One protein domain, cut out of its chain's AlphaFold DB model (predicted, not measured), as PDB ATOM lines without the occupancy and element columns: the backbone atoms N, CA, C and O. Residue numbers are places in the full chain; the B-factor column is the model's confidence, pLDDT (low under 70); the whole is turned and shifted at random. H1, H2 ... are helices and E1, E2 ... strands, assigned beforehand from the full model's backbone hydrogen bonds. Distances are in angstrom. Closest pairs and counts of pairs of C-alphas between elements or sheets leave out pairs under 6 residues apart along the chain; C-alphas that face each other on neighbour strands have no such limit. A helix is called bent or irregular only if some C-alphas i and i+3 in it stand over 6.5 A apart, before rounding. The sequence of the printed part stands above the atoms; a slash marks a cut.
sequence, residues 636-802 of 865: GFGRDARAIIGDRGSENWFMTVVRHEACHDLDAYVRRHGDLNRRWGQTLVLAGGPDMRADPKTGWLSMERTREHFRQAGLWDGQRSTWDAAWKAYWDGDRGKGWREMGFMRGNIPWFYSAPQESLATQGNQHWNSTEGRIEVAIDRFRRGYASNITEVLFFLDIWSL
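What this domain is: This is residues 636 to 802 of the 865 residues of the protein "FG-GAP repeat protein" of Planctomycetes bacterium ADurb.Bin126 (UniProt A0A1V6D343). A larger body of crossed helices has a smaller lobe, H4 and H5, at one side. In the body H10 lies between H9 and H3, running opposite to both at shallow tilts, while H8 crosses between H10 and the long H2; H6 leads from the lobe back to the body. The 167 printed residues hold ten named helices and one named strand, in the order H1 E1 H2 H3 H4 H5 H6 H7 H8 H9 H10, and the class is mostly helix. The whole is compact, with a radius of gyration of the C-alphas of 16.2 A and spans of 47 by 38 by 27 A.

How they stand to each other: H1, residues 639 to 645, touches residues 773 to 777 alone of H9, residues 771 to 783, closest at the C-alphas of Ala 641 and Val 777, 5.9 A apart. E1, residues 650 to 652, pairs with no named strand and meets H2, residues 653 to 672, only through their link. H2 touches H8, residues 756 to 767, at a steep tilt of 48 degrees, opposite ways; the C-alphas of Cys 663 and Ala 761, their closest, are 4.5 A apart. H3, residues 674 to 687, is the hub, touching three helices. It touches H2 only at the corner, closest at C-alphas 671 and 677, 5.0 A. It touches H10, residues 788 to 801, at a shallow tilt of 27 degrees, opposite ways, closest at C-alphas 687 and 788, 5.3 A. With residues 684 to 687 alone it touches H7, residues 749 to 754, closest at C-alphas 687 and 749, 6.9 A. H4, residues 703 to 712, touches no helix but is near H5, residues 720 to 732. H5 touches H6, residues 734 to 742, only at the corner, closest at C-alphas 731 and 737, 5.2 A. H9 and H10 form a helical hairpin, closest at C-alphas 778 and 790, 4.9 A. Every O i to N i+4 pair is within hydrogen-bond range in H3, H4, H9 and H10; the counts are 11 of 16 in H2, 7 of 9 in H5, 3 of 5 in H6, 1 of 2 in H7, 5 of 8 in H8, and 1 of 3 in H1, where 3 of 4 O i to N i+3 pairs are within range.

Where its parts are: H1 begins at C-alpha 639 (-38.365, -3.417, -18.399). H2 is 30.8 A long, with a kink of 30 degrees near residue 665; H3 is 20.2 A and H10 19.9 A. H5 is irregular, with C-alphas 721 and 724 7.5 A apart; H6 is only just so, with C-alphas 735 and 738 6.9 A apart. H10 ends at C-alpha 801 (-23.203, -23.685, -31.220).

The domain as a whole: The two C-alphas farthest apart, those of Asn 652 and Gln 719, are 47.0 A apart. The printed part has no cut. The link from H3 to H4, residues 688 to 702, is long. Mean pLDDT of the printed part is 89.9; residues 746 to 747 are under 70.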
ATOM      1  N   GLY A 636     -34.940  -5.260 -26.777       78.38
ATOM      2  CA  GLY A 636     -35.402  -6.650 -26.878       78.38
ATOM      3  C   GLY A 636     -35.792  -7.289 -25.536       78.38
ATOM      4  O   GLY A 636     -36.428  -8.344 -25.508       78.38
ATOM      5  N   PHE A 637     -35.447  -6.653 -24.415       85.50
ATOM      6  CA  PHE A 637     -35.611  -7.180 -23.063       85.50
ATOM      7  C   PHE A 637     -36.820  -6.593 -22.315       85.50
ATOM      8  O   PHE A 637     -37.340  -5.526 -22.641       85.50
ATOM      9  N   GLY A 638     -37.252  -7.286 -21.254       82.19
ATOM     10  CA  GLY A 638     -38.258  -6.769 -20.319       82.19
ATOM     11  C   GLY A 638     -37.773  -5.511 -19.586       82.19
ATOM     12  O   GLY A 638     -36.572  -5.277 -19.455       82.19
ATOM     13  N   ARG A 639     -38.704  -4.684 -19.087       81.31
ATOM     14  CA  ARG A 639     -38.365  -3.417 -18.399       81.31
ATOM     15  C   ARG A 639     -37.437  -3.613 -17.196       81.31
ATOM     16  O   ARG A 639     -36.614  -2.744 -16.926       81.31
ATOM     17  N   ASP A 640     -37.554  -4.745 -16.509       86.81
ATOM     18  CA  ASP A 640     -36.712  -5.123 -15.372       86.81
ATOM     19  C   ASP A 640     -35.231  -5.271 -15.749       86.81
ATOM     20  O   ASP A 640     -34.360  -4.932 -14.951       86.81
ATOM     21  N   ALA A 641     -34.932  -5.681 -16.985       88.88
ATOM     22  CA  ALA A 641     -33.561  -5.885 -17.442       88.88
ATOM     23  C   ALA A 641     -32.726  -4.597 -17.448       88.88
ATOM     24  O   ALA A 641     -31.513  -4.663 -17.272       88.88
ATOM     25  N   ARG A 642     -33.343  -3.414 -17.602       88.56
ATOM     26  CA  ARG A 642     -32.609  -2.132 -17.634       88.56
ATOM     27  C   ARG A 642     -31.827  -1.865 -16.349       88.56
ATOM     28  O   ARG A 642     -30.780  -1.227 -16.388       88.56
ATOM     29  N   ALA A 643     -32.312  -2.367 -15.212       88.62
ATOM     30  CA  ALA A 643     -31.603  -2.260 -13.941       88.62
ATOM     31  C   ALA A 643     -30.321  -3.116 -13.896       88.62
ATOM     32  O   ALA A 643     -29.440  -2.845 -13.084       88.62
ATOM     33  N   ILE A 644     -30.222  -4.125 -14.766       89.50
ATOM     34  CA  ILE A 644     -29.145  -5.118 -14.799       89.50
ATOM     35  C   ILE A 644     -28.118  -4.740 -15.866       89.50
ATOM     36  O   ILE A 644     -26.935  -4.642 -15.560       89.50
ATOM     37  N   ILE A 645     -28.575  -4.485 -17.096       90.12
ATOM     38  CA  ILE A 645     -27.705  -4.339 -18.276       90.12
ATOM     39  C   ILE A 645     -27.720  -2.926 -18.884       90.12
ATOM     40  O   ILE A 645     -27.038  -2.661 -19.872       90.12
ATOM     41  N   GLY A 646     -28.460  -1.985 -18.285       88.25
ATOM     42  CA  GLY A 646     -28.563  -0.614 -18.787       88.25
ATOM     43  C   GLY A 646     -29.220  -0.560 -20.166       88.25
ATOM     44  O   GLY A 646     -30.352  -1.014 -20.325       88.25
ATOM     45  N   ASP A 647     -28.507   0.012 -21.140       83.19
ATOM     46  CA  ASP A 647     -28.939   0.089 -22.542       83.19
ATOM     47  C   ASP A 647     -28.334  -1.015 -23.428       83.19
ATOM     48  O   ASP A 647     -28.696  -1.096 -24.608       83.19
ATOM     49  N   ARG A 648     -27.469  -1.894 -22.882       86.19
ATOM     50  CA  ARG A 648     -27.007  -3.101 -23.594       86.19
ATOM     51  C   ARG A 648     -28.222  -3.914 -24.020       86.19
ATOM     52  O   ARG A 648     -29.171  -4.073 -23.253       86.19
ATOM     53  N   GLY A 649     -28.212  -4.411 -25.252       78.75
ATOM     54  CA  GLY A 649     -29.366  -5.104 -25.816       78.75
ATOM     55  C   GLY A 649     -30.375  -4.209 -26.549       78.75
ATOM     56  O   GLY A 649     -31.399  -4.719 -27.013       78.75
ATOM     57  N   SER A 650     -30.111  -2.902 -26.659       85.38
ATOM     58  CA  SER A 650     -30.831  -2.016 -27.583       85.38
ATOM     59  C   SER A 650     -30.243  -2.145 -28.984       85.38
ATOM     60  O   SER A 650     -29.054  -1.893 -29.172       85.38
ATOM     61  N   GLU A 651     -31.073  -2.498 -29.959       83.12
ATOM     62  CA  GLU A 651     -30.658  -2.601 -31.358       83.12
ATOM     63  C   GLU A 651     -31.590  -1.824 -32.281       83.12
ATOM     64  O   GLU A 651     -32.728  -1.534 -31.937       83.12
ATOM     65  N   ASN A 652     -31.124  -1.503 -33.484       83.69
ATOM     66  CA  ASN A 652     -31.970  -0.991 -34.539       83.69
ATOM     67  C   ASN A 652     -33.189  -1.900 -34.800       83.69
ATOM     68  O   ASN A 652     -33.027  -3.094 -35.068       83.69
ATOM     69  N   TRP A 653     -34.389  -1.311 -34.799       83.31
ATOM     70  CA  TRP A 653     -35.650  -2.015 -35.058       83.31
ATOM     71  C   TRP A 653     -35.609  -2.896 -36.319       83.31
ATOM     72  O   TRP A 653     -36.029  -4.051 -36.275       83.31
ATOM     73  N   PHE A 654     -35.032  -2.405 -37.424       82.88
ATOM     74  CA  PHE A 654     -34.899  -3.169 -38.669       82.88
ATOM     75  C   PHE A 654     -34.172  -4.496 -38.455       82.88
ATOM     76  O   PHE A 654     -34.664  -5.543 -38.871       82.88
ATOM     77  N   MET A 655     -33.008  -4.469 -37.795       85.81
ATOM     78  CA  MET A 655     -32.227  -5.688 -37.581       85.81
ATOM     79  C   MET A 655     -32.889  -6.613 -36.566       85.81
ATOM     80  O   MET A 655     -32.826  -7.827 -36.754       85.81
ATOM     81  N   THR A 656     -33.579  -6.082 -35.554       85.88
ATOM     82  CA  THR A 656     -34.346  -6.924 -34.627       85.88
ATOM     83  C   THR A 656     -35.403  -7.737 -35.369       85.88
ATOM     84  O   THR A 656     -35.468  -8.952 -35.181       85.88
ATOM     85  N   VAL A 657     -36.172  -7.110 -36.268       83.25
ATOM     86  CA  VAL A 657     -37.184  -7.817 -37.068       83.25
ATOM     87  C   VAL A 657     -36.533  -8.798 -38.044       83.25
ATOM     88  O   VAL A 657     -36.933  -9.953 -38.089       83.25
ATOM     89  N   VAL A 658     -35.486  -8.403 -38.778       84.50
ATOM     90  CA  VAL A 658     -34.806  -9.322 -39.712       84.50
ATOM     91  C   VAL A 658     -34.338 -10.593 -39.008       84.50
ATOM     92  O   VAL A 658     -34.525 -11.697 -39.520       84.50
ATOM     93  N   ARG A 659     -33.715 -10.454 -37.836       86.62
ATOM     94  CA  ARG A 659     -33.209 -11.609 -37.096       86.62
ATOM     95  C   ARG A 659     -34.322 -12.431 -36.468       86.62
ATOM     96  O   ARG A 659     -34.155 -13.643 -36.370       86.62
ATOM     97  N   HIS A 660     -35.418 -11.795 -36.058       87.62
ATOM     98  CA  HIS A 660     -36.624 -12.483 -35.612       87.62
ATOM     99  C   HIS A 660     -37.137 -13.419 -36.705       87.62
ATOM    100  O   HIS A 660     -37.199 -14.630 -36.502       87.62
ATOM    101  N   GLU A 661     -37.398 -12.856 -37.884       83.12
ATOM    102  CA  GLU A 661     -37.973 -13.584 -39.008       83.12
ATOM    103  C   GLU A 661     -37.051 -14.720 -39.470       83.12
ATOM    104  O   GLU A 661     -37.467 -15.871 -39.576       83.12
ATOM    105  N   ALA A 662     -35.750 -14.447 -39.605       82.00
ATOM    106  CA  ALA A 662     -34.765 -15.471 -39.953       82.00
ATOM    107  C   ALA A 662     -34.665 -16.599 -38.907       82.00
ATOM    108  O   ALA A 662     -34.301 -17.728 -39.237       82.00
ATOM    109  N   CYS A 663     -35.005 -16.329 -37.642       87.06
ATOM    110  CA  CYS A 663     -35.058 -17.352 -36.602       87.06
ATOM    111  C   CYS A 663     -36.329 -18.221 -36.676       87.06
ATOM    112  O   CYS A 663     -36.389 -19.228 -35.967       87.06
ATOM    113  N   HIS A 664     -37.311 -17.921 -37.536       84.81
ATOM    114  CA  HIS A 664     -38.390 -18.870 -37.827       84.81
ATOM    115  C   HIS A 664     -37.868 -20.156 -38.462       84.81
ATOM    116  O   HIS A 664     -38.416 -21.216 -38.170       84.81
ATOM    117  N   ASP A 665     -36.785 -20.097 -39.243       82.19
ATOM    118  CA  ASP A 665     -36.191 -21.273 -39.900       82.19
ATOM    119  C   ASP A 665     -35.555 -22.260 -38.895       82.19
ATOM    120  O   ASP A 665     -35.349 -23.440 -39.204       82.19
ATOM    121  N   LEU A 666     -35.342 -21.828 -37.641       88.44
ATOM    122  CA  LEU A 666     -34.918 -22.710 -36.552       88.44
ATOM    123  C   LEU A 666     -35.903 -23.850 -36.305       88.44
ATOM    124  O   LEU A 666     -35.493 -24.914 -35.840       88.44
ATOM    125  N   ASP A 667     -37.191 -23.649 -36.589       87.69
ATOM    126  CA  ASP A 667     -38.221 -24.643 -36.320       87.69
ATOM    127  C   ASP A 667     -37.968 -25.944 -37.097       87.69
ATOM    128  O   ASP A 667     -37.994 -27.033 -36.520       87.69
ATOM    129  N   ALA A 668     -37.637 -25.830 -38.382       85.19
ATOM    130  CA  ALA A 668     -37.330 -26.946 -39.257       85.19
ATOM    131  C   ALA A 668     -36.034 -27.646 -38.832       85.19
ATOM    132  O   ALA A 668     -35.960 -28.878 -38.841       85.19
ATOM    133  N   TYR A 669     -35.016 -26.884 -38.418       87.88
ATOM    134  CA  TYR A 669     -33.788 -27.459 -37.872       87.88
ATOM    135  C   TYR A 669     -34.074 -28.245 -36.586       87.88
ATOM    136  O   TYR A 669     -33.798 -29.442 -36.523       87.88
ATOM    137  N   VAL A 670     -34.696 -27.621 -35.585       92.00
ATOM    138  CA  VAL A 670     -34.966 -28.232 -34.274       92.00
ATOM    139  C   VAL A 670     -35.863 -29.465 -34.403       92.00
ATOM    140  O   VAL A 670     -35.561 -30.494 -33.803       92.00
ATOM    141  N   ARG A 671     -36.921 -29.417 -35.225       88.69
ATOM    142  CA  ARG A 671     -37.853 -30.545 -35.416       88.69
ATOM    143  C   ARG A 671     -37.199 -31.783 -36.024       88.69
ATOM    144  O   ARG A 671     -37.607 -32.894 -35.691       88.69
ATOM    145  N   ARG A 672     -36.180 -31.611 -36.874       87.44
ATOM    146  CA  ARG A 672     -35.407 -32.722 -37.458       87.44
ATOM    147  C   ARG A 672     -34.478 -33.408 -36.449       87.44
ATOM    148  O   ARG A 672     -34.012 -34.512 -36.709       87.44
ATOM    149  N   HIS A 673     -34.239 -32.796 -35.288       88.88
ATOM    150  CA  HIS A 673     -33.375 -33.334 -34.242       88.88
ATOM    151  C   HIS A 673     -34.217 -33.770 -33.040       88.88
ATOM    152  O   HIS A 673     -34.629 -32.943 -32.229       88.88
ATOM    153  N   GLY A 674     -34.456 -35.079 -32.899       88.56
ATOM    154  CA  GLY A 674     -35.382 -35.627 -31.898       88.56
ATOM    155  C   GLY A 674     -35.151 -35.129 -30.463       88.56
ATOM    156  O   GLY A 674     -36.112 -34.790 -29.774       88.56
ATOM    157  N   ASP A 675     -33.890 -35.012 -30.031       89.44
ATOM    158  CA  ASP A 675     -33.561 -34.468 -28.708       89.44
ATOM    159  C   ASP A 675     -33.826 -32.956 -28.597       89.44
ATOM    160  O   ASP A 675     -34.487 -32.521 -27.652       89.44
ATOM    161  N   LEU A 676     -33.402 -32.153 -29.585       92.06
ATOM    162  CA  LEU A 676     -33.673 -30.709 -29.601       92.06
ATOM    163  C   LEU A 676     -35.179 -30.430 -29.594       92.06
ATOM    164  O   LEU A 676     -35.639 -29.589 -28.828       92.06
ATOM    165  N   ASN A 677     -35.952 -31.163 -30.399       93.25
ATOM    166  CA  ASN A 677     -37.404 -31.031 -30.478       93.25
ATOM    167  C   ASN A 677     -38.092 -31.343 -29.139       93.25
ATOM    168  O   ASN A 677     -39.035 -30.659 -28.743       93.25
ATOM    169  N   ARG A 678     -37.607 -32.363 -28.423       91.38
ATOM    170  CA  ARG A 678     -38.098 -32.724 -27.088       91.38
ATOM    171  C   ARG A 678     -37.769 -31.639 -26.058       91.38
ATOM    172  O   ARG A 678     -38.666 -31.196 -25.342       91.38
ATOM    173  N   ARG A 679     -36.513 -31.178 -26.005       91.88
ATOM    174  CA  ARG A 679     -36.066 -30.119 -25.077       91.88
ATOM    175  C   ARG A 679     -36.725 -28.771 -25.364       91.88
ATOM    176  O   ARG A 679     -37.008 -28.018 -24.434       91.88
ATOM    177  N   TRP A 680     -37.041 -28.479 -26.626       93.19
ATOM    178  CA  TRP A 680     -37.816 -27.297 -27.001       93.19
ATOM    179  C   TRP A 680     -39.216 -27.317 -26.382       93.19
ATOM    180  O   TRP A 680     -39.603 -26.362 -25.705       93.19
ATOM    181  N   GLY A 681     -39.940 -28.430 -26.544       92.94
ATOM    182  CA  GLY A 681     -41.243 -28.633 -25.909       92.94
ATOM    183  C   GLY A 681     -41.170 -28.494 -24.385       92.94
ATOM    184  O   GLY A 681     -41.996 -27.802 -23.789       92.94
ATOM    185  N   GLN A 682     -40.135 -29.065 -23.760       91.94
ATOM    186  CA  GLN A 682     -39.919 -28.956 -22.313       91.94
ATOM    187  C   GLN A 682     -39.650 -27.511 -21.881       91.94
ATOM    188  O   GLN A 682     -40.221 -27.049 -20.896       91.94
ATOM    189  N   THR A 683     -38.835 -26.777 -22.639       91.81
ATOM    190  CA  THR A 683     -38.534 -25.363 -22.384       91.81
ATOM    191  C   THR A 683     -39.802 -24.508 -22.442       91.81
ATOM    192  O   THR A 683     -40.002 -23.658 -21.576       91.81
ATOM    193  N   LEU A 684     -40.699 -24.770 -23.401       91.94
ATOM    194  CA  LEU A 684     -42.008 -24.111 -23.480       91.94
ATOM    195  C   LEU A 684     -42.876 -24.401 -22.249       91.94
ATOM    196  O   LEU A 684     -43.469 -23.483 -21.690       91.94
ATOM    197  N   VAL A 685     -42.923 -25.657 -21.796       93.12
ATOM    198  CA  VAL A 685     -43.669 -26.042 -20.584       93.12
ATOM    199  C   VAL A 685     -43.094 -25.361 -19.339       93.12
ATOM    200  O   VAL A 685     -43.860 -24.859 -18.522       93.12
ATOM    201  N   LEU A 686     -41.764 -25.288 -19.210       91.56
ATOM    202  CA  LEU A 686     -41.087 -24.603 -18.103       91.56
ATOM    203  C   LEU A 686     -41.360 -23.096 -18.102       91.56
ATOM    204  O   LEU A 686     -41.661 -22.533 -17.051       91.56
ATOM    205  N   ALA A 687     -41.303 -22.448 -19.269       90.12
ATOM    206  CA  ALA A 687     -41.666 -21.036 -19.425       90.12
ATOM    207  C   ALA A 687     -43.149 -20.775 -19.085       90.12
ATOM    208  O   ALA A 687     -43.535 -19.671 -18.704       90.12
ATOM    209  N   GLY A 688     -43.968 -21.825 -19.166       89.19
ATOM    210  CA  GLY A 688     -45.355 -21.905 -18.727       89.19
ATOM    211  C   GLY A 688     -45.625 -21.712 -17.234       89.19
ATOM    212  O   GLY A 688     -46.764 -21.441 -16.835       89.19
ATOM    213  N   GLY A 689     -44.591 -21.873 -16.414       89.31
ATOM    214  CA  GLY A 689     -44.692 -21.879 -14.964       89.31
ATOM    215  C   GLY A 689     -45.081 -23.242 -14.372       89.31
ATOM    216  O   GLY A 689     -45.273 -24.232 -15.083       89.31
ATOM    217  N   PRO A 690     -45.192 -23.314 -13.035       89.69
ATOM    218  CA  PRO A 690     -45.211 -24.573 -12.284       89.69
ATOM    219  C   PRO A 690     -46.478 -25.415 -12.485       89.69
ATOM    220  O   PRO A 690     -46.485 -26.604 -12.156       89.69
ATOM    221  N   ASP A 691     -47.554 -24.830 -13.012       93.69
ATOM    222  CA  ASP A 691     -48.846 -25.497 -13.180       93.69
ATOM    223  C   ASP A 691     -49.015 -26.163 -14.566       93.69
ATOM    224  O   ASP A 691     -50.006 -26.853 -14.807       93.69
ATOM    225  N   MET A 692     -48.043 -26.024 -15.475       94.12
ATOM    226  CA  MET A 692     -48.082 -26.667 -16.796       94.12
ATOM    227  C   MET A 692     -47.581 -28.109 -16.748       94.12
ATOM    228  O   MET A 692     -46.688 -28.454 -15.970       94.12
ATOM    229  N   ARG A 693     -48.153 -28.993 -17.575       95.44
ATOM    230  CA  ARG A 693     -47.779 -30.415 -17.610       95.44
ATOM    231  C   ARG A 693     -47.377 -30.855 -19.006       95.44
ATOM    232  O   ARG A 693     -48.139 -30.699 -19.956       95.44
ATOM    233  N   ALA A 694     -46.205 -31.472 -19.105       94.06
ATOM    234  CA  ALA A 694     -45.742 -32.106 -20.327       94.06
ATOM    235  C   ALA A 694     -46.326 -33.519 -20.503       94.06
ATOM    236  O   ALA A 694     -46.622 -34.239 -19.535       94.06
ATOM    237  N   ASP A 695     -46.441 -33.936 -21.758       92.44
ATOM    238  CA  ASP A 695     -46.455 -35.340 -22.137       92.44
ATOM    239  C   ASP A 695     -45.056 -35.938 -21.867       92.44
ATOM    240  O   ASP A 695     -44.051 -35.397 -22.335       92.44
ATOM    241  N   PRO A 696     -44.956 -37.041 -21.106       86.50
ATOM    242  CA  PRO A 696     -43.672 -37.600 -20.698       86.50
ATOM    243  C   PRO A 696     -42.908 -38.263 -21.853       86.50
ATOM    244  O   PRO A 696     -41.699 -38.447 -21.745       86.50
ATOM    245  N   LYS A 697     -43.588 -38.633 -22.946       85.12
ATOM    246  CA  LYS A 697     -42.971 -39.222 -24.138       85.12
ATOM    247  C   LYS A 697     -42.408 -38.148 -25.056       85.12
ATOM    248  O   LYS A 697     -41.299 -38.297 -25.557       85.12
ATOM    249  N   THR A 698     -43.173 -37.085 -25.300       86.56
ATOM    250  CA  THR A 698     -42.802 -36.078 -26.308       86.56
ATOM    251  C   THR A 698     -42.073 -34.875 -25.715       86.56
ATOM    252  O   THR A 698     -41.340 -34.203 -26.433       86.56
ATOM    253  N   GLY A 699     -42.260 -34.588 -24.423       88.31
ATOM    254  CA  GLY A 699     -41.760 -33.376 -23.769       88.31
ATOM    255  C   GLY A 699     -42.611 -32.127 -24.027       88.31
ATOM    256  O   GLY A 699     -42.366 -31.098 -23.409       88.31
ATOM    257  N   TRP A 700     -43.625 -32.206 -24.893       94.31
ATOM    258  CA  TRP A 700     -44.501 -31.086 -25.248       94.31
ATOM    259  C   TRP A 700     -45.658 -30.915 -24.264       94.31
ATOM    260  O   TRP A 700     -46.026 -31.853 -23.557       94.31
ATOM    261  N   LEU A 701     -46.268 -29.726 -24.237       94.56
ATOM    262  CA  LEU A 701     -47.436 -29.443 -23.401       94.56
ATOM    263  C   LEU A 701     -48.568 -30.447 -23.667       94.56
ATOM    264  O   LEU A 701     -49.032 -30.609 -24.793       94.56
ATOM    265  N   SER A 702     -49.074 -31.056 -22.599       95.44
ATOM    266  CA  SER A 702     -50.305 -31.835 -22.613       95.44
ATOM    267  C   SER A 702     -51.419 -31.006 -21.983       95.44
ATOM    268  O   SER A 702     -51.473 -30.822 -20.763       95.44
ATOM    269  N   MET A 703     -52.330 -30.501 -22.818       93.06
ATOM    270  CA  MET A 703     -53.493 -29.742 -22.343       93.06
ATOM    271  C   MET A 703     -54.423 -30.591 -21.482       93.06
ATOM    272  O   MET A 703     -55.021 -30.080 -20.544       93.06
ATOM    273  N   GLU A 704     -54.520 -31.888 -21.766       94.75
ATOM    274  CA  GLU A 704     -55.273 -32.835 -20.947       94.75
ATOM    275  C   GLU A 704     -54.700 -32.915 -19.526       94.75
ATOM    276  O   GLU A 704     -55.406 -32.644 -18.555       94.75
ATOM    277  N   ARG A 705     -53.395 -33.188 -19.400       96.81
ATOM    278  CA  ARG A 705     -52.720 -33.265 -18.096       96.81
ATOM    279  C   ARG A 705     -52.711 -31.929 -17.364       96.81
ATOM    280  O   ARG A 705     -52.824 -31.899 -16.144       96.81
ATOM    281  N   THR A 706     -52.574 -30.827 -18.098       96.56
ATOM    282  CA  THR A 706     -52.597 -29.474 -17.530       96.56
ATOM    283  C   THR A 706     -53.981 -29.149 -16.974       96.56
ATOM    284  O   THR A 706     -54.084 -28.695 -15.842       96.56
ATOM    285  N   ARG A 707     -55.057 -29.453 -17.709       97.06
ATOM    286  CA  ARG A 707     -56.438 -29.298 -17.223       97.06
ATOM    287  C   ARG A 707     -56.717 -30.150 -15.992       97.06
ATOM    288  O   ARG A 707     -57.334 -29.662 -15.049       97.06
ATOM    289  N   GLU A 708     -56.235 -31.390 -15.977       97.12
ATOM    290  CA  GLU A 708     -56.383 -32.265 -14.814       97.12
ATOM    291  C   GLU A 708     -55.634 -31.711 -13.593       97.12
ATOM    292  O   GLU A 708     -56.203 -31.651 -12.504       97.12
ATOM    293  N   HIS A 709     -54.410 -31.202 -13.773       97.50
ATOM    294  CA  HIS A 709     -53.680 -30.510 -12.706       97.50
ATOM    295  C   HIS A 709     -54.414 -29.250 -12.226       97.50
ATOM    296  O   HIS A 709     -54.553 -29.046 -11.024       97.50
ATOM    297  N   PHE A 710     -54.949 -28.433 -13.137       97.69
ATOM    298  CA  PHE A 710     -55.726 -27.239 -12.788       97.69
ATOM    299  C   PHE A 710     -56.965 -27.590 -11.963       97.69
ATOM    300  O   PHE A 710     -57.259 -26.911 -10.979       97.69
ATOM    301  N   ARG A 711     -57.661 -28.671 -12.325       97.50
ATOM    302  CA  ARG A 711     -58.812 -29.183 -11.578       97.50
ATOM    303  C   ARG A 711     -58.412 -29.616 -10.168       97.50
ATOM    304  O   ARG A 711     -59.047 -29.219  -9.196       97.50
ATOM    305  N   GLN A 712     -57.336 -30.391 -10.045       97.25
ATOM    306  CA  GLN A 712     -56.820 -30.864  -8.755       97.25
ATOM    307  C   GLN A 712     -56.313 -29.719  -7.868       97.25
ATOM    308  O   GLN A 712     -56.494 -29.750  -6.654       97.25
ATOM    309  N   ALA A 713     -55.707 -28.695  -8.469       95.56
ATOM    310  CA  ALA A 713     -55.176 -27.524  -7.779       95.56
ATOM    311  C   ALA A 713     -56.240 -26.455  -7.454       95.56
ATOM    312  O   ALA A 713     -55.888 -25.410  -6.904       95.56
ATOM    313  N   GLY A 714     -57.512 -26.681  -7.809       95.75
ATOM    314  CA  GLY A 714     -58.605 -25.725  -7.595       95.75
ATOM    315  C   GLY A 714     -58.541 -24.477  -8.485       95.75
ATOM    316  O   GLY A 714     -59.173 -23.473  -8.176       95.75
ATOM    317  N   LEU A 715     -57.774 -24.522  -9.579       95.56
ATOM    318  CA  LEU A 715     -57.644 -23.433 -10.556       95.56
ATOM    319  C   LEU A 715     -58.757 -23.448 -11.614       95.56
ATOM    320  O   LEU A 715     -58.966 -22.455 -12.304       95.56
ATOM    321  N   TRP A 716     -59.454 -24.576 -11.766       97.81
ATOM    322  CA  TRP A 716     -60.548 -24.762 -12.715       97.81
ATOM    323  C   TRP A 716     -61.569 -25.764 -12.159       97.81
ATOM    324  O   TRP A 716     -61.204 -26.708 -11.464       97.81
ATOM    325  N   ASP A 717     -62.848 -25.579 -12.476       95.06
ATOM    326  CA  ASP A 717     -63.965 -26.380 -11.945       95.06
ATOM    327  C   ASP A 717     -64.183 -27.728 -12.672       95.06
ATOM    328  O   ASP A 717     -65.026 -28.528 -12.264       95.06
ATOM    329  N   GLY A 718     -63.431 -27.999 -13.744       94.88
ATOM    330  CA  GLY A 718     -63.560 -29.209 -14.561       94.88
ATOM    331  C   GLY A 718     -64.596 -29.121 -15.689       94.88
ATOM    332  O   GLY A 718     -64.717 -30.065 -16.474       94.88
ATOM    333  N   GLN A 719     -65.333 -28.012 -15.816       95.62
ATOM    334  CA  GLN A 719     -66.336 -27.823 -16.863       95.62
ATOM    335  C   GLN A 719     -65.724 -27.215 -18.121       95.62
ATOM    336  O   GLN A 719     -65.139 -26.134 -18.111       95.62
ATOM    337  N   ARG A 720     -65.887 -27.885 -19.267       93.31
ATOM    338  CA  ARG A 720     -65.299 -27.430 -20.541       93.31
ATOM    339  C   ARG A 720     -65.682 -25.987 -20.907       93.31
ATOM    340  O   ARG A 720     -64.860 -25.294 -21.493       93.31
ATOM    341  N   SER A 721     -66.890 -25.545 -20.558       95.94
ATOM    342  CA  SER A 721     -67.406 -24.193 -20.813       95.94
ATOM    343  C   SER A 721     -66.673 -23.082 -20.054       95.94
ATOM    344  O   SER A 721     -66.721 -21.935 -20.486       95.94
ATOM    345  N   THR A 722     -65.996 -23.388 -18.946       97.06
ATOM    346  CA  THR A 722     -65.327 -22.399 -18.080       97.06
ATOM    347  C   THR A 722     -63.804 -22.410 -18.235       97.06
ATOM    348  O   THR A 722     -63.118 -21.573 -17.645       97.06
ATOM    349  N   TRP A 723     -63.257 -23.327 -19.045       95.62
ATOM    350  CA  TRP A 723     -61.813 -23.488 -19.221       95.62
ATOM    351  C   TRP A 723     -61.131 -22.204 -19.692       95.62
ATOM    352  O   TRP A 723     -60.129 -21.804 -19.109       95.62
ATOM    353  N   ASP A 724     -61.674 -21.533 -20.707       94.75
ATOM    354  CA  ASP A 724     -61.033 -20.343 -21.278       94.75
ATOM    355  C   ASP A 724     -60.963 -19.192 -20.262       94.75
ATOM    356  O   ASP A 724     -59.966 -18.468 -20.199       94.75
ATOM    357  N   ALA A 725     -61.984 -19.069 -19.406       96.31
ATOM    358  CA  ALA A 725     -62.000 -18.102 -18.313       96.31
ATOM    359  C   ALA A 725     -60.957 -18.445 -17.238       96.31
ATOM    360  O   ALA A 725     -60.206 -17.565 -16.821       96.31
ATOM    361  N   ALA A 726     -60.860 -19.717 -16.834       96.06
ATOM    362  CA  ALA A 726     -59.860 -20.182 -15.869       96.06
ATOM    363  C   ALA A 726     -58.424 -20.034 -16.401       96.06
ATOM    364  O   ALA A 726     -57.535 -19.551 -15.698       96.06
ATOM    365  N   TRP A 727     -58.205 -20.382 -17.671       93.75
ATOM    366  CA  TRP A 727     -56.929 -20.214 -18.357       93.75
ATOM    367  C   TRP A 727     -56.508 -18.746 -18.394       93.75
ATOM    368  O   TRP A 727     -55.391 -18.410 -18.003       93.75
ATOM    369  N   LYS A 728     -57.416 -17.847 -18.792       93.19
ATOM    370  CA  LYS A 728     -57.164 -16.402 -18.773       93.19
ATOM    371  C   LYS A 728     -56.866 -15.891 -17.358       93.19
ATOM    372  O   LYS A 728     -55.899 -15.154 -17.176       93.19
ATOM    373  N   ALA A 729     -57.651 -16.308 -16.364       94.19
ATOM    374  CA  ALA A 729     -57.475 -15.898 -14.973       94.19
ATOM    375  C   ALA A 729     -56.116 -16.324 -14.396       94.19
ATOM    376  O   ALA A 729     -55.490 -15.539 -13.690       94.19
ATOM    377  N   TYR A 730     -55.619 -17.519 -14.736       94.38
ATOM    378  CA  TYR A 730     -54.281 -17.966 -14.334       94.38
ATOM    379  C   TYR A 730     -53.182 -17.007 -14.817       94.38
ATOM    380  O   TYR A 730     -52.322 -16.606 -14.033       94.38
ATOM    381  N   TRP A 731     -53.231 -16.612 -16.094       91.75
ATOM    382  CA  TRP A 731     -52.221 -15.743 -16.705       91.75
ATOM    383  C   TRP A 731     -52.294 -14.288 -16.246       91.75
ATOM    384  O   TRP A 731     -51.273 -13.599 -16.239       91.75
ATOM    385  N   ASP A 732     -53.480 -13.820 -15.862       91.19
ATOM    386  CA  ASP A 732     -53.675 -12.476 -15.314       91.19
ATOM    387  C   ASP A 732     -53.417 -12.399 -13.801       91.19
ATOM    388  O   ASP A 732     -53.094 -11.322 -13.296       91.19
ATOM    389  N   GLY A 733     -53.530 -13.523 -13.089       90.88
ATOM    390  CA  GLY A 733     -53.313 -13.633 -11.647       90.88
ATOM    391  C   GLY A 733     -51.861 -13.905 -11.245       90.88
ATOM    392  O   GLY A 733     -50.998 -14.188 -12.075       90.88
ATOM    393  N   ASP A 734     -51.591 -13.865  -9.939       87.44
ATOM    394  CA  ASP A 734     -50.230 -13.896  -9.375       87.44
ATOM    395  C   ASP A 734     -49.409 -15.138  -9.756       87.44
ATOM    396  O   ASP A 734     -48.185 -15.059  -9.868       87.44
ATOM    397  N   ARG A 735     -50.070 -16.279 -10.004       87.62
ATOM    398  CA  ARG A 735     -49.392 -17.526 -10.391       87.62
ATOM    399  C   ARG A 735     -48.787 -17.465 -11.793       87.62
ATOM    400  O   ARG A 735     -47.660 -17.913 -11.968       87.62
ATOM    401  N   GLY A 736     -49.506 -16.920 -12.776       88.25
ATOM    402  CA  GLY A 736     -49.049 -16.854 -14.168       88.25
ATOM    403  C   GLY A 736     -48.418 -15.515 -14.553       88.25
ATOM    404  O   GLY A 736     -47.512 -15.480 -15.387       88.25
ATOM    405  N   LYS A 737     -48.837 -14.406 -13.929       87.94
ATOM    406  CA  LYS A 737     -48.428 -13.045 -14.315       87.94
ATOM    407  C   LYS A 737     -46.915 -12.834 -14.273       87.94
ATOM    408  O   LYS A 737     -46.366 -12.257 -15.206       87.94
ATOM    409  N   GLY A 738     -46.231 -13.328 -13.240       85.50
ATOM    410  CA  GLY A 738     -44.773 -13.195 -13.138       85.50
ATOM    411  C   GLY A 738     -44.033 -13.930 -14.260       85.50
ATOM    412  O   GLY A 738     -43.147 -13.361 -14.891       85.50
ATOM    413  N   TRP A 739     -44.448 -15.161 -14.567       87.44
ATOM    414  CA  TRP A 739     -43.883 -15.959 -15.664       87.44
ATOM    415  C   TRP A 739     -44.137 -15.312 -17.022       87.44
ATOM    416  O   TRP A 739     -43.263 -15.296 -17.886       87.44
ATOM    417  N   ARG A 740     -45.307 -14.689 -17.177       85.44
ATOM    418  CA  ARG A 740     -45.630 -13.865 -18.336       85.44
ATOM    419  C   ARG A 740     -44.680 -12.666 -18.448       85.44
ATOM    420  O   ARG A 740     -44.072 -12.462 -19.482       85.44
ATOM    421  N   GLU A 741     -44.500 -11.876 -17.399       84.25
ATOM    422  CA  GLU A 741     -43.706 -10.639 -17.484       84.25
ATOM    423  C   GLU A 741     -42.189 -10.876 -17.605       84.25
ATOM    424  O   GLU A 741     -41.485 -10.041 -18.177       84.25
ATOM    425  N   MET A 742     -41.682 -12.003 -17.096       85.06
ATOM    426  CA  MET A 742     -40.248 -12.327 -17.059       85.06
ATOM    427  C   MET A 742     -39.805 -13.407 -18.055       85.06
ATOM    428  O   MET A 742     -38.619 -13.711 -18.128       85.06
ATOM    429  N   GLY A 743     -40.691 -13.969 -18.878       84.56
ATOM    430  CA  GLY A 743     -40.284 -14.850 -19.981       84.56
ATOM    431  C   GLY A 743     -39.429 -14.116 -21.027       84.56
ATOM    432  O   GLY A 743     -39.754 -12.987 -21.400       84.56
ATOM    433  N   PHE A 744     -38.359 -14.734 -21.550       85.88
ATOM    434  CA  PHE A 744     -37.674 -14.192 -22.743       85.88
ATOM    435  C   PHE A 744     -38.530 -14.332 -24.000       85.88
ATOM    436  O   PHE A 744     -38.485 -13.488 -24.893       85.88
ATOM    437  N   MET A 745     -39.416 -15.324 -24.008       83.62
ATOM    438  CA  MET A 745     -40.560 -15.413 -24.906       83.62
ATOM    439  C   MET A 745     -41.601 -14.315 -24.575       83.62
ATOM    440  O   MET A 745     -42.666 -14.650 -24.068       83.62
ATOM    441  N   ARG A 746     -41.256 -13.024 -24.763       67.81
ATOM    442  CA  ARG A 746     -41.999 -11.732 -24.600       67.81
ATOM    443  C   ARG A 746     -43.397 -11.722 -23.929       67.81
ATOM    444  O   ARG A 746     -44.275 -10.954 -24.307       67.81
ATOM    445  N   GLY A 747     -43.621 -12.539 -22.912       66.56
ATOM    446  CA  GLY A 747     -44.866 -12.637 -22.162       66.56
ATOM    447  C   GLY A 747     -46.120 -13.065 -22.908       66.56
ATOM    448  O   GLY A 747     -47.215 -12.732 -22.463       66.56
ATOM    449  N   ASN A 748     -46.007 -13.843 -23.985       81.44
ATOM    450  CA  ASN A 748     -47.176 -14.479 -24.606       81.44
ATOM    451  C   ASN A 748     -47.049 -16.006 -24.667       81.44
ATOM    452  O   ASN A 748     -47.325 -16.640 -25.682       81.44
ATOM    453  N   ILE A 749     -46.638 -16.602 -23.543       86.44
ATOM    454  CA  ILE A 749     -46.522 -18.058 -23.376       86.44
ATOM    455  C   ILE A 749     -47.767 -18.830 -23.848       86.44
ATOM    456  O   ILE A 749     -47.592 -19.815 -24.565       86.44
ATOM    457  N   PRO A 750     -49.013 -18.386 -23.568       87.69
ATOM    458  CA  PRO A 750     -50.207 -19.050 -24.096       87.69
ATOM    459  C   PRO A 750     -50.221 -19.184 -25.617       87.69
ATOM    460  O   PRO A 750     -50.591 -20.235 -26.135       87.69
ATOM    461  N   TRP A 751     -49.816 -18.132 -26.328       89.25
ATOM    462  CA  TRP A 751     -49.776 -18.123 -27.785       89.25
ATOM    463  C   TRP A 751     -48.649 -18.997 -28.337       89.25
ATOM    464  O   TRP A 751     -48.855 -19.695 -29.328       89.25
ATOM    465  N   PHE A 752     -47.497 -19.054 -27.665       89.75
ATOM    466  CA  PHE A 752     -46.391 -19.923 -28.082       89.75
ATOM    467  C   PHE A 752     -46.733 -21.415 -28.017       89.75
ATOM    468  O   PHE A 752     -46.117 -22.209 -28.719       89.75
ATOM    469  N   TYR A 753     -47.749 -21.822 -27.255       86.69
ATOM    470  CA  TYR A 753     -48.244 -23.200 -27.327       86.69
ATOM    471  C   TYR A 753     -48.976 -23.516 -28.632       86.69
ATOM    472  O   TYR A 753     -48.919 -24.656 -29.089       86.69
ATOM    473  N   SER A 754     -49.640 -22.531 -29.247       85.94
ATOM    474  CA  SER A 754     -50.277 -22.690 -30.559       85.94
ATOM    475  C   SER A 754     -49.374 -22.287 -31.725       85.94
ATOM    476  O   SER A 754     -49.608 -22.728 -32.846       85.94
ATOM    477  N   ALA A 755     -48.339 -21.485 -31.473       89.19
ATOM    478  CA  ALA A 755     -47.345 -21.069 -32.458       89.19
ATOM    479  C   ALA A 755     -45.906 -21.243 -31.921       89.19
ATOM    480  O   ALA A 755     -45.208 -20.255 -31.686       89.19
ATOM    481  N   PRO A 756     -45.426 -22.485 -31.696       89.50
ATOM    482  CA  PRO A 756     -44.119 -22.720 -31.082       89.50
ATOM    483  C   PRO A 756     -42.963 -22.051 -31.813       89.50
ATOM    484  O   PRO A 756     -42.072 -21.534 -31.150       89.50
ATOM    485  N   GLN A 757     -42.970 -22.010 -33.148       87.19
ATOM    486  CA  GLN A 757     -41.897 -21.423 -33.963       87.19
ATOM    487  C   GLN A 757     -41.595 -19.962 -33.597       87.19
ATOM    488  O   GLN A 757     -40.447 -19.529 -33.643       87.19
ATOM    489  N   GLU A 758     -42.609 -19.231 -33.141       89.38
ATOM    490  CA  GLU A 758     -42.505 -17.839 -32.706       89.38
ATOM    491  C   GLU A 758     -41.689 -17.707 -31.417       89.38
ATOM    492  O   GLU A 758     -41.067 -16.675 -31.159       89.38
ATOM    493  N   SER A 759     -41.653 -18.766 -30.598       90.69
ATOM    494  CA  SER A 759     -40.842 -18.783 -29.384       90.69
ATOM    495  C   SER A 759     -39.360 -18.719 -29.723       90.69
ATOM    496  O   SER A 759     -38.657 -17.934 -29.104       90.69
ATOM    497  N   LEU A 760     -38.889 -19.463 -30.731       90.69
ATOM    498  CA  LEU A 760     -37.488 -19.441 -31.164       90.69
ATOM    499  C   LEU A 760     -37.131 -18.096 -31.799       90.69
ATOM    500  O   LEU A 760     -36.107 -17.513 -31.440       90.69
ATOM    501  N   ALA A 761     -38.008 -17.575 -32.661       89.06
ATOM    502  CA  ALA A 761     -37.855 -16.257 -33.264       89.06
ATOM    503  C   ALA A 761     -37.703 -15.153 -32.209       89.06
ATOM    504  O   ALA A 761     -36.756 -14.367 -32.235       89.06
ATOM    505  N   THR A 762     -38.567 -15.173 -31.194       88.50
ATOM    506  CA  THR A 762     -38.554 -14.193 -30.104       88.50
ATOM    507  C   THR A 762     -37.269 -14.236 -29.271       88.50
ATOM    508  O   THR A 762     -36.799 -13.180 -28.855       88.50
ATOM    509  N   GLN A 763     -36.672 -15.416 -29.046       89.44
ATOM    510  CA  GLN A 763     -35.390 -15.529 -28.326       89.44
ATOM    511  C   GLN A 763     -34.229 -14.870 -29.095       89.44
ATOM    512  O   GLN A 763     -33.257 -14.410 -28.482       89.44
ATOM    513  N   GLY A 764     -34.319 -14.821 -30.431       88.75
ATOM    514  CA  GLY A 764     -33.360 -14.133 -31.293       88.75
ATOM    515  C   GLY A 764     -33.252 -12.646 -30.953       88.75
ATOM    516  O   GLY A 764     -32.141 -12.127 -30.842       88.75
ATOM    517  N   ASN A 765     -34.380 -11.988 -30.664       86.31
ATOM    518  CA  ASN A 765     -34.444 -10.550 -30.366       86.31
ATOM    519  C   ASN A 765     -33.574 -10.127 -29.173       86.31
ATOM    520  O   ASN A 765     -33.240  -8.956 -29.055       86.31
ATOM    521  N   GLN A 766     -33.247 -11.040 -28.254       87.88
ATOM    522  CA  GLN A 766     -32.336 -10.750 -27.139       87.88
ATOM    523  C   GLN A 766     -30.944 -11.336 -27.348       87.88
ATOM    524  O   GLN A 766     -29.959 -10.741 -26.915       87.88
ATOM    525  N   HIS A 767     -30.856 -12.518 -27.968       91.56
ATOM    526  CA  HIS A 767     -29.590 -13.225 -28.140       91.56
ATOM    527  C   HIS A 767     -28.573 -12.409 -28.930       91.56
ATOM    528  O   HIS A 767     -27.419 -12.306 -28.514       91.56
ATOM    529  N   TRP A 768     -29.016 -11.854 -30.057       90.12
ATOM    530  CA  TRP A 768     -28.137 -11.144 -30.973       90.12
ATOM    531  C   TRP A 768     -27.744  -9.776 -30.430       90.12
ATOM    532  O   TRP A 768     -26.598  -9.380 -30.583       90.12
ATOM    533  N   ASN A 769     -28.662  -9.088 -29.750       88.62
ATOM    534  CA  ASN A 769     -28.405  -7.739 -29.263       88.62
ATOM    535  C   ASN A 769     -27.362  -7.737 -28.130       88.62
ATOM    536  O   ASN A 769     -26.482  -6.881 -28.101       88.62
ATOM    537  N   SER A 770     -27.482  -8.667 -27.173       91.62
ATOM    538  CA  SER A 770     -26.510  -8.841 -26.086       91.62
ATOM    539  C   SER A 770     -26.585 -10.261 -25.526       91.62
ATOM    540  O   SER A 770     -27.421 -10.576 -24.671       91.62
ATOM    541  N   THR A 771     -25.712 -11.149 -26.011       93.94
ATOM    542  CA  THR A 771     -25.706 -12.558 -25.584       93.94
ATOM    543  C   THR A 771     -25.369 -12.693 -24.102       93.94
ATOM    544  O   THR A 771     -26.047 -13.424 -23.376       93.94
ATOM    545  N   GLU A 772     -24.349 -11.972 -23.635       92.25
ATOM    546  CA  GLU A 772     -23.949 -12.003 -22.231       92.25
ATOM    547  C   GLU A 772     -24.966 -11.289 -21.339       92.25
ATOM    548  O   GLU A 772     -25.346 -11.827 -20.297       92.25
ATOM    549  N   GLY A 773     -25.488 -10.135 -21.771       92.12
ATOM    550  CA  GLY A 773     -26.539  -9.430 -21.038       92.12
ATOM    551  C   GLY A 773     -27.781 -10.302 -20.833       92.12
ATOM    552  O   GLY A 773     -28.389 -10.295 -19.761       92.12
ATOM    553  N   ARG A 774     -28.116 -11.155 -21.810       92.88
ATOM    554  CA  ARG A 774     -29.189 -12.150 -21.673       92.88
ATOM    555  C   ARG A 774     -28.915 -13.177 -20.574       92.88
ATOM    556  O   ARG A 774     -29.845 -13.532 -19.853       92.88
ATOM    557  N   ILE A 775     -27.670 -13.614 -20.392       93.88
ATOM    558  CA  ILE A 775     -27.285 -14.509 -19.288       93.88
ATOM    559  C   ILE A 775     -27.407 -13.784 -17.943       93.88
ATOM    560  O   ILE A 775     -27.976 -14.338 -17.002       93.88
ATOM    561  N   GLU A 776     -26.929 -12.543 -17.847       92.56
ATOM    562  CA  GLU A 776     -26.999 -11.739 -16.617       92.56
ATOM    563  C   GLU A 776     -28.451 -11.527 -16.159       92.56
ATOM    564  O   GLU A 776     -28.776 -11.750 -14.989       92.56
ATOM    565  N   VAL A 777     -29.345 -11.187 -17.093       92.56
ATOM    566  CA  VAL A 777     -30.788 -11.051 -16.832       92.56
ATOM    567  C   VAL A 777     -31.408 -12.387 -16.417       92.56
ATOM    568  O   VAL A 777     -32.202 -12.436 -15.476       92.56
ATOM    569  N   ALA A 778     -31.040 -13.485 -17.079       93.75
ATOM    570  CA  ALA A 778     -31.547 -14.814 -16.749       93.75
ATOM    571  C   ALA A 778     -31.150 -15.256 -15.332       93.75
ATOM    572  O   ALA A 778     -31.955 -15.855 -14.623       93.75
ATOM    573  N   ILE A 779     -29.922 -14.942 -14.910       93.50
ATOM    574  CA  ILE A 779     -29.398 -15.252 -13.575       93.50
ATOM    575  C   ILE A 779     -30.123 -14.450 -12.492       93.50
ATOM    576  O   ILE A 779     -30.472 -15.015 -11.453       93.50
ATOM    577  N   ASP A 780     -30.384 -13.159 -12.720       92.44
ATOM    578  CA  ASP A 780     -31.195 -12.350 -11.799       92.44
ATOM    579  C   ASP A 780     -32.604 -12.935 -11.634       92.44
ATOM    580  O   ASP A 780     -33.068 -13.181 -10.518       92.44
ATOM    581  N   ARG A 781     -33.260 -13.253 -12.755       91.88
ATOM    582  CA  ARG A 781     -34.609 -13.829 -12.763       91.88
ATOM    583  C   ARG A 781     -34.657 -15.213 -12.116       91.88
ATOM    584  O   ARG A 781     -35.579 -15.482 -11.345       91.88
ATOM    585  N   PHE A 782     -33.635 -16.047 -12.316       92.62
ATOM    586  CA  PHE A 782     -33.500 -17.333 -11.627       92.62
ATOM    587  C   PHE A 782     -33.487 -17.152 -10.103       92.62
ATOM    588  O   PHE A 782     -34.225 -17.835  -9.395       92.62
ATOM    589  N   ARG A 783     -32.717 -16.183  -9.583       90.31
ATOM    590  CA  ARG A 783     -32.665 -15.873  -8.138       90.31
ATOM    591  C   ARG A 783     -33.999 -15.372  -7.581       90.31
ATOM    592  O   ARG A 783     -34.253 -15.518  -6.390       90.31
ATOM    593  N   ARG A 784     -34.853 -14.813  -8.438       89.69
ATOM    594  CA  ARG A 784     -36.217 -14.368  -8.116       89.69
ATOM    595  C   ARG A 784     -37.269 -15.475  -8.279       89.69
ATOM    596  O   ARG A 784     -38.450 -15.202  -8.089       89.69
ATOM    597  N   GLY A 785     -36.857 -16.705  -8.605       88.38
ATOM    598  CA  GLY A 785     -37.726 -17.880  -8.730       88.38
ATOM    599  C   GLY A 785     -38.147 -18.240 -10.161       88.38
ATOM    600  O   GLY A 785     -38.908 -19.188 -10.342       88.38
ATOM    601  N   TYR A 786     -37.648 -17.538 -11.184       88.06
ATOM    602  CA  TYR A 786     -37.999 -17.760 -12.594       88.06
ATOM    603  C   TYR A 786     -36.919 -18.582 -13.300       88.06
ATOM    604  O   TYR A 786     -36.108 -18.077 -14.076       88.06
ATOM    605  N   ALA A 787     -36.885 -19.878 -12.990       81.81
ATOM    606  CA  ALA A 787     -35.802 -20.768 -13.403       81.81
ATOM    607  C   ALA A 787     -35.767 -21.099 -14.912       81.81
ATOM    608  O   ALA A 787     -34.737 -21.549 -15.417       81.81
ATOM    609  N   SER A 788     -36.858 -20.861 -15.658       89.69
ATOM    610  CA  SER A 788     -36.920 -21.207 -17.086       89.69
ATOM    611  C   SER A 788     -35.948 -20.392 -17.931       89.69
ATOM    612  O   SER A 788     -35.370 -20.929 -18.869       89.69
ATOM    613  N   ASN A 789     -35.710 -19.122 -17.591       92.56
ATOM    614  CA  ASN A 789     -35.005 -18.202 -18.480       92.56
ATOM    615  C   ASN A 789     -33.569 -18.617 -18.776       92.56
ATOM    616  O   ASN A 789     -33.128 -18.512 -19.916       92.56
ATOM    617  N   ILE A 790     -32.831 -19.100 -17.778       94.69
ATOM    618  CA  ILE A 790     -31.460 -19.554 -18.024       94.69
ATOM    619  C   ILE A 790     -31.454 -20.856 -18.836       94.69
ATOM    620  O   ILE A 790     -30.625 -21.006 -19.726       94.69
ATOM    621  N   THR A 791     -32.441 -21.735 -18.630       94.88
ATOM    622  CA  THR A 791     -32.651 -22.922 -19.477       94.88
ATOM    623  C   THR A 791     -32.938 -22.512 -20.927       94.88
ATOM    624  O   THR A 791     -32.321 -23.045 -21.843       94.88
ATOM    625  N   GLU A 792     -33.790 -21.502 -21.150       94.19
ATOM    626  CA  GLU A 792     -34.072 -20.929 -22.477       94.19
ATOM    627  C   GLU A 792     -32.803 -20.371 -23.149       94.19
ATOM    628  O   GLU A 792     -32.612 -20.534 -24.356       94.19
ATOM    629  N   VAL A 793     -31.925 -19.715 -22.382       94.94
ATOM    630  CA  VAL A 793     -30.655 -19.165 -22.884       94.94
ATOM    631  C   VAL A 793     -29.697 -20.269 -23.302       94.94
ATOM    632  O   VAL A 793     -29.189 -20.229 -24.423       94.94
ATOM    633  N   LEU A 794     -29.470 -21.256 -22.431       95.69
ATOM    634  CA  LEU A 794     -28.550 -22.355 -22.717       95.69
ATOM    635  C   LEU A 794     -29.060 -23.226 -23.865       95.69
ATOM    636  O   LEU A 794     -28.276 -23.577 -24.740       95.69
ATOM    637  N   PHE A 795     -30.366 -23.501 -23.924       94.69
ATOM    638  CA  PHE A 795     -30.976 -24.217 -25.044       94.69
ATOM    639  C   PHE A 795     -30.796 -23.466 -26.372       94.69
ATOM    640  O   PHE A 795     -30.404 -24.066 -27.372       94.69
ATOM    641  N   PHE A 796     -31.027 -22.149 -26.391       94.31
ATOM    642  CA  PHE A 796     -30.849 -21.351 -27.605       94.31
ATOM    643  C   PHE A 796     -29.379 -21.300 -28.048       94.31
ATOM    644  O   PHE A 796     -29.082 -21.466 -29.229       94.31
ATOM    645  N   LEU A 797     -28.449 -21.135 -27.103       94.62
ATOM    646  CA  LEU A 797     -27.011 -21.183 -27.373       94.62
ATOM    647  C   LEU A 797     -26.568 -22.564 -27.882       94.62
ATOM    648  O   LEU A 797     -25.676 -22.660 -28.723       94.62
ATOM    649  N   ASP A 798     -27.199 -23.639 -27.409       93.62
ATOM    650  CA  ASP A 798     -26.924 -25.002 -27.858       93.62
ATOM    651  C   ASP A 798     -27.263 -25.201 -29.345       93.62
ATOM    652  O   ASP A 798     -26.446 -25.724 -30.102       93.62
ATOM    653  N   ILE A 799     -28.413 -24.679 -29.796       93.12
ATOM    654  CA  ILE A 799     -28.800 -24.697 -31.218       93.12
ATOM    655  C   ILE A 799     -27.719 -24.025 -32.076       93.12
ATOM    656  O   ILE A 799     -27.228 -24.621 -33.033       93.12
ATOM    657  N   TRP A 800     -27.316 -22.804 -31.712       91.00
ATOM    658  CA  TRP A 800     -26.393 -21.989 -32.512       91.00
ATOM    659  C   TRP A 800     -24.929 -22.418 -32.427       91.00
ATOM    660  O   TRP A 800     -24.149 -22.135 -33.334       91.00
ATOM    661  N   SER A 801     -24.546 -23.117 -31.361       91.81
ATOM    662  CA  SER A 801     -23.203 -23.685 -31.220       91.81
ATOM    663  C   SER A 801     -23.036 -25.014 -31.952       91.81
ATOM    664  O   SER A 801     -21.913 -25.501 -32.033       91.81
ATOM    665  N   LEU A 802     -24.110 -25.612 -32.487       90.25
ATOM    666  CA  LEU A 802     -24.060 -26.881 -33.226       90.25
ATOM    667  C   LEU A 802     -23.407 -28.034 -32.439       90.25
ATOM    668  O   LEU A 802     -22.793 -28.928 -33.020       90.25
TER     669      LEU A 802